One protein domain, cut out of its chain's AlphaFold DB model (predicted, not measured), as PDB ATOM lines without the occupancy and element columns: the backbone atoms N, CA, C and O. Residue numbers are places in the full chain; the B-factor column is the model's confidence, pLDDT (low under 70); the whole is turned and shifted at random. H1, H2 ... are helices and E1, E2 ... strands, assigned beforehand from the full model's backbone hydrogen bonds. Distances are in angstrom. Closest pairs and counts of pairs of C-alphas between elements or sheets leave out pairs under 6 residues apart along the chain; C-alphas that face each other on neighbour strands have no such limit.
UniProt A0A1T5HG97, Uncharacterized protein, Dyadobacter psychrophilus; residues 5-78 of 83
ATOM      1  N   GLN A   5      41.370 145.595 116.308       87.75
ATOM      2  CA  GLN A   5      41.131 146.844 115.620       87.75
ATOM      3  C   GLN A   5      40.102 146.626 114.522       87.75
ATOM      4  O   GLN A   5      40.332 145.837 113.607       87.75
ATOM      5  N   PHE A   6      38.989 147.353 114.595       90.19
ATOM      6  CA  PHE A   6      38.088 147.485 113.460       90.19
ATOM      7  C   PHE A   6      38.815 148.186 112.310       90.19
ATOM      8  O   PHE A   6      39.426 149.238 112.511       90.19
ATOM      9  N   ILE A   7      38.770 147.582 111.126       91.00
ATOM     10  CA  ILE A   7      39.383 148.139 109.920       91.00
ATOM     11  C   ILE A   7      38.317 148.834 109.086       91.00
ATOM     12  O   ILE A   7      38.446 150.023 108.799       91.00
ATOM     13  N   ARG A   8      37.277 148.094 108.688       91.94
ATOM     14  CA  ARG A   8      36.171 148.591 107.864       91.94
ATOM     15  C   ARG A   8      35.043 147.572 107.764       91.94
ATOM     16  O   ARG A   8      35.227 146.387 108.025       91.94
ATOM     17  N   GLU A   9      33.899 148.033 107.288       92.44
ATOM     18  CA  GLU A   9      32.874 147.170 106.713       92.44
ATOM     19  C   GLU A   9      33.211 146.864 105.246       92.44
ATOM     20  O   GLU A   9      33.597 147.756 104.483       92.44
ATOM     21  N   ILE A  10      33.064 145.605 104.844       91.12
ATOM     22  CA  ILE A  10      33.209 145.162 103.462       91.12
ATOM     23  C   ILE A  10      31.821 145.118 102.831       91.12
ATOM     24  O   ILE A  10      31.009 144.261 103.158       91.12
ATOM     25  N   LYS A  11      31.573 146.046 101.905       87.62
ATOM     26  CA  LYS A  11      30.282 146.174 101.209       87.62
ATOM     27  C   LYS A  11      30.079 145.140 100.106       87.62
ATOM     28  O   LYS A  11      28.955 144.748  99.832       87.62
ATOM     29  N   GLU A  12      31.164 144.710  99.471       90.00
ATOM     30  CA  GLU A  12      31.140 143.731  98.385       90.00
ATOM     31  C   GLU A  12      32.024 142.549  98.768       90.00
ATOM     32  O   GLU A  12      33.255 142.647  98.786       90.00
ATOM     33  N   PHE A  13      31.399 141.426  99.111       89.44
ATOM     34  CA  PHE A  13      32.100 140.213  99.514       89.44
ATOM     35  C   PHE A  13      31.448 138.969  98.908       89.44
ATOM     36  O   PHE A  13      30.266 138.947  98.581       89.44
ATOM     37  N   LYS A  14      32.248 137.910  98.761       87.56
ATOM     38  CA  LYS A  14      31.781 136.557  98.442       87.56
ATOM     39  C   LYS A  14      32.309 135.625  99.513       87.56
ATOM     40  O   LYS A  14      33.525 135.524  99.658       87.56
ATOM     41  N   LEU A  15      31.422 134.971 100.259       85.81
ATOM     42  CA  LEU A  15      31.815 134.109 101.377       85.81
ATOM     43  C   LEU A  15      32.742 132.961 100.942       85.81
ATOM     44  O   LEU A  15      33.631 132.599 101.704       85.81
ATOM     45  N   ASP A  16      32.634 132.484  99.697       86.25
ATOM     46  CA  ASP A  16      33.543 131.491  99.099       86.25
ATOM     47  C   ASP A  16      35.020 131.921  99.070       86.25
ATOM     48  O   ASP A  16      35.912 131.083  98.963       86.25
ATOM     49  N   HIS A  17      35.308 133.223  99.163       86.31
ATOM     50  CA  HIS A  17      36.679 133.742  99.211       86.31
ATOM     51  C   HIS A  17      37.278 133.742 100.626       86.31
ATOM     52  O   HIS A  17      38.405 134.220 100.811       86.31
ATOM     53  N   PHE A  18      36.530 133.265 101.622       87.75
ATOM     54  CA  PHE A  18      36.934 133.244 103.019       87.75
ATOM     55  C   PHE A  18      36.864 131.833 103.597       87.75
ATOM     56  O   PHE A  18      36.062 130.994 103.197       87.75
ATOM     57  N   MET A  19      37.706 131.579 104.592       87.69
ATOM     58  CA  MET A  19      37.752 130.308 105.303       87.69
ATOM     59  C   MET A  19      37.037 130.459 106.641       87.69
ATOM     60  O   MET A  19      37.326 131.386 107.397       87.69
ATOM     61  N   ALA A  20      36.111 129.556 106.964       86.38
ATOM     62  CA  ALA A  20      35.462 129.560 108.273       86.38
ATOM     63  C   ALA A  20      36.514 129.349 109.376       86.38
ATOM     64  O   ALA A  20      37.188 128.319 109.419       86.38
ATOM     65  N   TYR A  21      36.663 130.328 110.273       81.94
ATOM     66  CA  TYR A  21      37.689 130.290 111.318       81.94
ATOM     67  C   TYR A  21      37.315 129.325 112.454       81.94
ATOM     68  O   TYR A  21      38.152 128.603 113.005       81.94
ATOM     69  N   MET A  22      36.025 129.278 112.780       73.38
ATOM     70  CA  MET A  22      35.424 128.243 113.607       73.38
ATOM     71  C   MET A  22      34.263 127.631 112.824       73.38
ATOM     72  O   MET A  22      33.415 128.358 112.311       73.38
ATOM     73  N   GLY A  23      34.232 126.297 112.726       58.56
ATOM     74  CA  GLY A  23      33.062 125.579 112.208       58.56
ATOM     75  C   GLY A  23      31.818 125.960 113.011       58.56
ATOM     76  O   GLY A  23      31.961 126.368 114.157       58.56
ATOM     77  N   TRP A  24      30.629 125.871 112.410       55.47
ATOM     78  CA  TRP A  24      29.350 126.344 112.960       55.47
ATOM     79  C   TRP A  24      29.199 126.045 114.465       55.47
ATOM     80  O   TRP A  24      28.783 124.955 114.857       55.47
ATOM     81  N   ILE A  25      29.549 127.004 115.333       53.56
ATOM     82  CA  ILE A  25      29.388 126.851 116.783       53.56
ATOM     83  C   ILE A  25      27.956 127.251 117.125       53.56
ATOM     84  O   ILE A  25      27.689 128.356 117.600       53.56
ATOM     85  N   GLY A  26      27.034 126.326 116.862       60.88
ATOM     86  CA  GLY A  26      25.614 126.459 117.172       60.88
ATOM     87  C   GLY A  26      24.868 127.470 116.298       60.88
ATOM     88  O   GLY A  26      25.345 127.895 115.250       60.88
ATOM     89  N   ASN A  27      23.677 127.856 116.755       64.62
ATOM     90  CA  ASN A  27      22.761 128.762 116.056       64.62
ATOM     91  C   ASN A  27      23.097 130.244 116.322       64.62
ATOM     92  O   ASN A  27      22.221 131.043 116.658       64.62
ATOM     93  N   LYS A  28      24.390 130.594 116.312       69.44
ATOM     94  CA  LYS A  28      24.825 131.972 116.562       69.44
ATOM     95  C   LYS A  28      24.794 132.758 115.246       69.44
ATOM     96  O   LYS A  28      25.404 132.306 114.288       69.44
ATOM     97  N   PRO A  29      24.186 133.954 115.225       77.19
ATOM     98  CA  PRO A  29      23.989 134.739 114.001       77.19
ATOM     99  C   PRO A  29      25.257 135.433 113.482       77.19
ATOM    100  O   PRO A  29      25.222 136.109 112.461       77.19
ATOM    101  N   HIS A  30      26.370 135.306 114.210       85.81
ATOM    102  CA  HIS A  30      27.643 135.923 113.867       85.81
ATOM    103  C   HIS A  30      28.651 134.830 113.532       85.81
ATOM    104  O   HIS A  30      29.064 134.064 114.412       85.81
ATOM    105  N   LYS A  31      29.061 134.767 112.268       87.44
ATOM    106  CA  LYS A  31      30.056 133.814 111.777       87.44
ATOM    107  C   LYS A  31      31.404 134.504 111.650       87.44
ATOM    108  O   LYS A  31      31.487 135.636 111.189       87.44
ATOM    109  N   ILE A  32      32.464 133.821 112.072       88.69
ATOM    110  CA  ILE A  32      33.828 134.342 111.964       88.69
ATOM    111  C   ILE A  32      34.536 133.615 110.835       88.69
ATOM    112  O   ILE A  32      34.652 132.385 110.841       88.69
ATOM    113  N   TYR A  33      35.065 134.399 109.915       90.12
ATOM    114  CA  TYR A  33      35.904 133.940 108.834       90.12
ATOM    115  C   TYR A  33      37.315 134.508 108.968       90.12
ATOM    116  O   TYR A  33      37.570 135.461 109.704       90.12
ATOM    117  N   THR A  34      38.242 133.900 108.249       89.50
ATOM    118  CA  THR A  34      39.624 134.340 108.096       89.50
ATOM    119  C   THR A  34      40.038 134.197 106.631       89.50
ATOM    120  O   THR A  34      39.280 133.683 105.799       89.50
ATOM    121  N   ARG A  35      41.230 134.681 106.303       87.12
ATOM    122  CA  ARG A  35      41.829 134.608 104.967       87.12
ATOM    123  C   ARG A  35      43.287 134.165 105.102       87.12
ATOM    124  O   ARG A  35      43.668 133.622 106.129       87.12
ATOM    125  N   GLU A  36      44.089 134.375 104.064       81.88
ATOM    126  CA  GLU A  36      45.513 134.011 104.055       81.88
ATOM    127  C   GLU A  36      46.326 134.693 105.174       81.88
ATOM    128  O   GLU A  36      47.329 134.143 105.620       81.88
ATOM    129  N   ASP A  37      45.884 135.861 105.660       82.69
ATOM    130  CA  ASP A  37      46.520 136.559 106.781       82.69
ATOM    131  C   ASP A  37      45.956 136.065 108.134       82.69
ATOM    132  O   ASP A  37      44.764 136.253 108.406       82.69
ATOM    133  N   PRO A  38      46.791 135.476 109.013       77.25
ATOM    134  CA  PRO A  38      46.353 134.901 110.287       77.25
ATOM    135  C   PRO A  38      45.932 135.946 111.331       77.25
ATOM    136  O   PRO A  38      45.405 135.582 112.385       77.25
ATOM    137  N   LEU A  39      46.179 137.233 111.078       85.12
ATOM    138  CA  LEU A  39      45.786 138.344 111.944       85.12
ATOM    139  C   LEU A  39      44.488 139.001 111.480       85.12
ATOM    140  O   LEU A  39      43.944 139.830 112.215       85.12
ATOM    141  N   LEU A  40      43.996 138.667 110.284       89.38
ATOM    142  CA  LEU A  40      42.753 139.202 109.747       89.38
ATOM    143  C   LEU A  40      41.581 138.263 110.021       89.38
ATOM    144  O   LEU A  40      41.577 137.073 109.689       89.38
ATOM    145  N   PHE A  41      40.545 138.860 110.594       91.12
ATOM    146  CA  PHE A  41      39.298 138.202 110.931       91.12
ATOM    147  C   PHE A  41      38.130 138.981 110.350       91.12
ATOM    148  O   PHE A  41      38.124 140.210 110.335       91.12
ATOM    149  N   PHE A  42      37.117 138.249 109.912       91.88
ATOM    150  CA  PHE A  42      35.927 138.814 109.302       91.88
ATOM    151  C   PHE A  42      34.714 138.326 110.076       91.88
ATOM    152  O   PHE A  42      34.503 137.121 110.206       91.88
ATOM    153  N   VAL A  43      33.932 139.254 110.613       91.38
ATOM    154  CA  VAL A  43      32.678 138.942 111.295       91.38
ATOM    155  C   VAL A  43      31.547 139.165 110.313       91.38
ATOM    156  O   VAL A  43      31.307 140.293 109.892       91.38
ATOM    157  N   TYR A  44      30.883 138.081 109.941       90.62
ATOM    158  CA  TYR A  44      29.685 138.094 109.120       90.62
ATOM    159  C   TYR A  44      28.457 138.063 110.018       90.62
ATOM    160  O   TYR A  44      28.331 137.177 110.868       90.62
ATOM    161  N   ASP A  45      27.575 139.029 109.824       88.25
ATOM    162  CA  ASP A  45      26.278 139.117 110.473       88.25
ATOM    163  C   ASP A  45      25.201 138.605 109.513       88.25
ATOM    164  O   ASP A  45      24.913 139.234 108.496       88.25
ATOM    165  N   GLU A  46      24.616 137.451 109.834       86.31
ATOM    166  CA  GLU A  46      23.639 136.791 108.960       86.31
ATOM    167  C   GLU A  46      22.290 137.514 108.899       86.31
ATOM    168  O   GLU A  46      21.542 137.323 107.945       86.31
ATOM    169  N   TYR A  47      21.950 138.330 109.901       85.75
ATOM    170  CA  TYR A  47      20.666 139.037 109.912       85.75
ATOM    171  C   TYR A  47      20.671 140.246 108.992       85.75
ATOM    172  O   TYR A  47      19.649 140.576 108.397       85.75
ATOM    173  N   THR A  48      21.811 140.924 108.919       86.62
ATOM    174  CA  THR A  48      21.966 142.154 108.137       86.62
ATOM    175  C   THR A  48      22.702 141.937 106.820       86.62
ATOM    176  O   THR A  48      22.766 142.864 106.020       86.62
ATOM    177  N   ASP A  49      23.230 140.732 106.588       88.25
ATOM    178  CA  ASP A  49      24.087 140.382 105.451       88.25
ATOM    179  C   ASP A  49      25.319 141.298 105.331       88.25
ATOM    180  O   ASP A  49      25.735 141.707 104.248       88.25
ATOM    181  N   ARG A  50      25.916 141.653 106.475       90.12
ATOM    182  CA  ARG A  50      27.059 142.579 106.553       90.12
ATOM    183  C   ARG A  50      28.320 141.858 106.991       90.12
ATOM    184  O   ARG A  50      28.288 140.981 107.855       90.12
ATOM    185  N   LEU A  51      29.453 142.260 106.422       91.56
ATOM    186  CA  LEU A  51      30.765 141.710 106.748       91.56
ATOM    187  C   LEU A  51      31.681 142.806 107.288       91.56
ATOM    188  O   LEU A  51      31.898 143.827 106.640       91.56
ATOM    189  N   PHE A  52      32.275 142.574 108.451       91.88
ATOM    190  CA  PHE A  52      33.161 143.528 109.111       91.88
ATOM    191  C   PHE A  52      34.564 142.948 109.253       91.88
ATOM    192  O   PHE A  52      34.741 141.842 109.759       91.88
ATOM    193  N   GLU A  53      35.562 143.705 108.812       92.44
ATOM    194  CA  GLU A  53      36.974 143.343 108.841       92.44
ATOM    195  C   GLU A  53      37.640 143.862 110.120       92.44
ATOM    196  O   GLU A  53      37.559 145.046 110.463       92.44
ATOM    197  N   PHE A  54      38.344 142.965 110.803       91.50
ATOM    198  CA  PHE A  54      39.091 143.233 112.020       91.50
ATOM    199  C   PHE A  54      40.517 142.713 111.899       91.50
ATOM    200  O   PHE A  54      40.765 141.642 111.344       91.50
ATOM    201  N   LYS A  55      41.452 143.443 112.503       89.62
ATOM    202  CA  LYS A  55      42.846 143.032 112.633       89.62
ATOM    203  C   LYS A  55      43.201 142.795 114.091       89.62
ATOM    204  O   LYS A  55      42.965 143.648 114.948       89.62
ATOM    205  N   LEU A  56      43.801 141.648 114.364       86.88
ATOM    206  CA  LEU A  56      44.389 141.334 115.653       86.88
ATOM    207  C   LEU A  56      45.696 142.124 115.821       86.88
ATOM    208  O   LEU A  56      46.606 141.996 115.002       86.88
ATOM    209  N   ARG A  57      45.785 142.960 116.865       80.81
ATOM    210  CA  ARG A  57      46.988 143.772 117.136       80.81
ATOM    211  C   ARG A  57      48.139 142.971 117.741       80.81
ATOM    212  O   ARG A  57      49.289 143.313 117.499       80.81
ATOM    213  N   ASP A  58      47.827 141.923 118.498       75.38
ATOM    214  CA  ASP A  58      48.814 141.055 119.136       75.38
ATOM    215  C   ASP A  58      48.427 139.589 118.940       75.38
ATOM    216  O   ASP A  58      47.355 139.151 119.364       75.38
ATOM    217  N   SER A  59      49.297 138.839 118.268       64.44
ATOM    218  CA  SER A  59      49.086 137.431 117.939       64.44
ATOM    219  C   SER A  59      49.550 136.488 119.042       64.44
ATOM    220  O   SER A  59      49.856 135.331 118.738       64.44
ATOM    221  N   GLY A  60      49.681 136.960 120.289       64.94
ATOM    222  CA  GLY A  60      50.046 136.112 121.420       64.94
ATOM    223  C   GLY A  60      49.210 134.830 121.449       64.94
ATOM    224  O   GLY A  60      48.147 134.769 120.834       64.94
ATOM    225  N   SER A  61      49.695 133.791 122.136       62.59
ATOM    226  CA  SER A  61      49.100 132.444 122.170       62.59
ATOM    227  C   SER A  61      47.660 132.426 122.706       62.59
ATOM    228  O   SER A  61      47.390 132.029 123.839       62.59
ATOM    229  N   LEU A  62      46.711 132.868 121.889       68.94
ATOM    230  CA  LEU A  62      45.298 132.946 122.194       68.94
ATOM    231  C   LEU A  62      44.636 131.688 121.659       68.94
ATOM    232  O   LEU A  62      44.756 131.332 120.487       68.94
ATOM    233  N   ASN A  63      43.899 131.006 122.528       75.31
ATOM    234  CA  ASN A  63      43.077 129.894 122.085       75.31
ATOM    235  C   ASN A  63      41.911 130.410 121.210       75.31
ATOM    236  O   ASN A  63      41.461 131.557 121.327       75.31
ATOM    237  N   LYS A  64      41.394 129.546 120.329       75.94
ATOM    238  CA  LYS A  64      40.345 129.919 119.366       75.94
ATOM    239  C   LYS A  64      39.058 130.436 120.035       75.94
ATOM    240  O   LYS A  64      38.392 131.304 119.482       75.94
ATOM    241  N   ALA A  65      38.721 129.946 121.232       77.31
ATOM    242  CA  ALA A  65      37.534 130.377 121.976       77.31
ATOM    243  C   ALA A  65      37.656 131.820 122.501       77.31
ATOM    244  O   ALA A  65      36.694 132.590 122.443       77.31
ATOM    245  N   THR A  66      38.842 132.212 122.968       80.56
ATOM    246  CA  THR A  66      39.148 133.586 123.378       80.56
ATOM    247  C   THR A  66      39.099 134.524 122.181       80.56
ATOM    248  O   THR A  66      38.495 135.589 122.279       80.56
ATOM    249  N   ILE A  67      39.652 134.104 121.036       80.12
ATOM    250  CA  ILE A  67      39.576 134.862 119.779       80.12
ATOM    251  C   ILE A  67      38.118 135.153 119.419       80.12
ATOM    252  O   ILE A  67      37.762 136.316 119.252       80.12
ATOM    253  N   TYR A  68      37.259 134.127 119.423       80.56
ATOM    254  CA  TYR A  68      35.830 134.287 119.156       80.56
ATOM    255  C   TYR A  68      35.171 135.299 120.102       80.56
ATOM    256  O   TYR A  68      34.544 136.259 119.658       80.56
ATOM    257  N   ASN A  69      35.314 135.104 121.415       82.19
ATOM    258  CA  ASN A  69      34.639 135.946 122.401       82.19
ATOM    259  C   ASN A  69      35.112 137.402 122.346       82.19
ATOM    260  O   ASN A  69      34.296 138.313 122.469       82.19
ATOM    261  N   CYS A  70      36.412 137.632 122.167       85.12
ATOM    262  CA  CYS A  70      36.964 138.978 122.062       85.12
ATOM    263  C   CYS A  70      36.548 139.663 120.756       85.12
ATOM    264  O   CYS A  70      36.169 140.830 120.797       85.12
ATOM    265  N   LEU A  71      36.549 138.944 119.632       86.31
ATOM    266  CA  LEU A  71      36.150 139.495 118.341       86.31
ATOM    267  C   LEU A  71      34.658 139.852 118.315       86.31
ATOM    268  O   LEU A  71      34.293 140.945 117.900       86.31
ATOM    269  N   VAL A  72      33.793 138.972 118.827       84.94
ATOM    270  CA  VAL A  72      32.353 139.256 118.927       84.94
ATOM    271  C   VAL A  72      32.085 140.422 119.876       84.94
ATOM    272  O   VAL A  72      31.249 141.265 119.569       84.94
ATOM    273  N   LYS A  73      32.809 140.527 120.997       86.00
ATOM    274  CA  LYS A  73      32.723 141.708 121.873       86.00
ATOM    275  C   LYS A  73      33.151 142.989 121.157       86.00
ATOM    276  O   LYS A  73      32.456 143.988 121.289       86.00
ATOM    277  N   ALA A  74      34.242 142.958 120.392       87.12
ATOM    278  CA  ALA A  74      34.686 144.103 119.598       87.12
ATOM    279  C   ALA A  74      33.641 144.493 118.542       87.12
ATOM    280  O   ALA A  74      33.330 145.669 118.391       87.12
ATOM    281  N   TYR A  75      33.031 143.505 117.883       86.44
ATOM    282  CA  TYR A  75      31.927 143.720 116.954       86.44
ATOM    283  C   TYR A  75      30.693 144.329 117.640       86.44
ATOM    284  O   TYR A  75      30.037 145.199 117.069       86.44
ATOM    285  N   LEU A  76      30.343 143.890 118.853       84.19
ATOM    286  CA  LEU A  76      29.210 144.426 119.629       84.19
ATOM    287  C   LEU A  76      29.458 145.841 120.158       84.19
ATOM    288  O   LEU A  76      28.500 146.558 120.417       84.19
ATOM    289  N   ALA A  77      30.720 146.237 120.307       85.81
ATOM    290  CA  ALA A  77      31.111 147.569 120.755       85.81
ATOM    291  C   ALA A  77      31.162 148.612 119.623       85.81
ATOM    292  O   ALA A  77      31.452 149.775 119.899       85.81
ATOM    293  N   LEU A  78      30.921 148.223 118.361       83.19
ATOM    294  CA  LEU A  78      30.869 149.181 117.257       83.19
ATOM    295  C   LEU A  78      29.678 150.142 117.451       83.19
ATOM    296  O   LEU A  78      28.553 149.665 117.610       83.19
TER     297      LEU A  78
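What this domain is: This is residues 5 to 78 of the 83 residues of an uncharacterized protein of Dyadobacter psychrophilus (UniProt A0A1T5HG97). One strongly twisted sheet of four antiparallel strands makes a wall, with a single helix, H1, packed slantwise over one face. On the side away from H1, residues 11 to 18 of a long link cross from E1, at one edge, towards E2, at the other. The printed part has 74 residues, with four named strands and one named helix in the order E1, E2, E3, E4, H1; the sheet's order is E1, E4, E3, E2. The class is mixed, helices and strands. The whole is compact and rounded, with a radius of gyration of the C-alphas of 11.4 A and spans of 31 by 25 by 25 A.

How they stand to each other: Start at the inner strands E3, residues 40 to 45, and E4, residues 50 to 56; they form a hairpin, antiparallel at 153 degrees, with N 43 and O 52 2.8 A apart. On the other side of E3 look for E2, residues 30 to 34, an edge strand; this second hairpin stands at 154 degrees, with N 33 and O 42 2.8 A apart. The other edge strand is E1, residues 5 to 10, antiparallel to E4 at 152 degrees; N 7 and O 53 are 2.9 A apart. E2, E3 and E4 are a meander, each strand the antiparallel neighbour of the one before; with E1, neighbour of the fourth strand, they make a Greek key. Helix H1, residues 64 to 76, is on the sheet at a height of 7.9 A, giving two layers, a helix on one face of a sheet. It lies over E3 and, only just, over E4, on which 3 of its C-alphas fall. On the local plane its line stands at 59.6 degrees to E3, only just slantwise to the strands. The closest C-alphas of E3 and H1, those of Val 43 and Tyr 75, are 7.4 A apart. In H1 every O i to N i+4 pair is within hydrogen-bond range. Residues 19 to 20 pair antiparallel with residues 33 to 34 of E2.

Where its parts are: Find C-alpha 5 at (41.131, 146.844, 115.620), where E1 begins its 14.6 A. E2 spans 13.4 A and E3 16.5 A. E4, the longest strand by residues, runs 19.6 A from C-alpha 50 at (27.059, 142.579, 106.553). H1 runs 18.3 A to C-alpha 76 at (29.210, 144.426, 119.629).

The domain as a whole: The C-alphas of Thr 48 and Ser 61, the two farthest apart, are 32.1 A from each other. The printed part, residues 5 to 78, has no cut. The link from E1 to E2, 19 residues, is long. Look for pLDDT under 70 at residues 23 to 28 and 59 to 62; the mean of the printed part is 82.9.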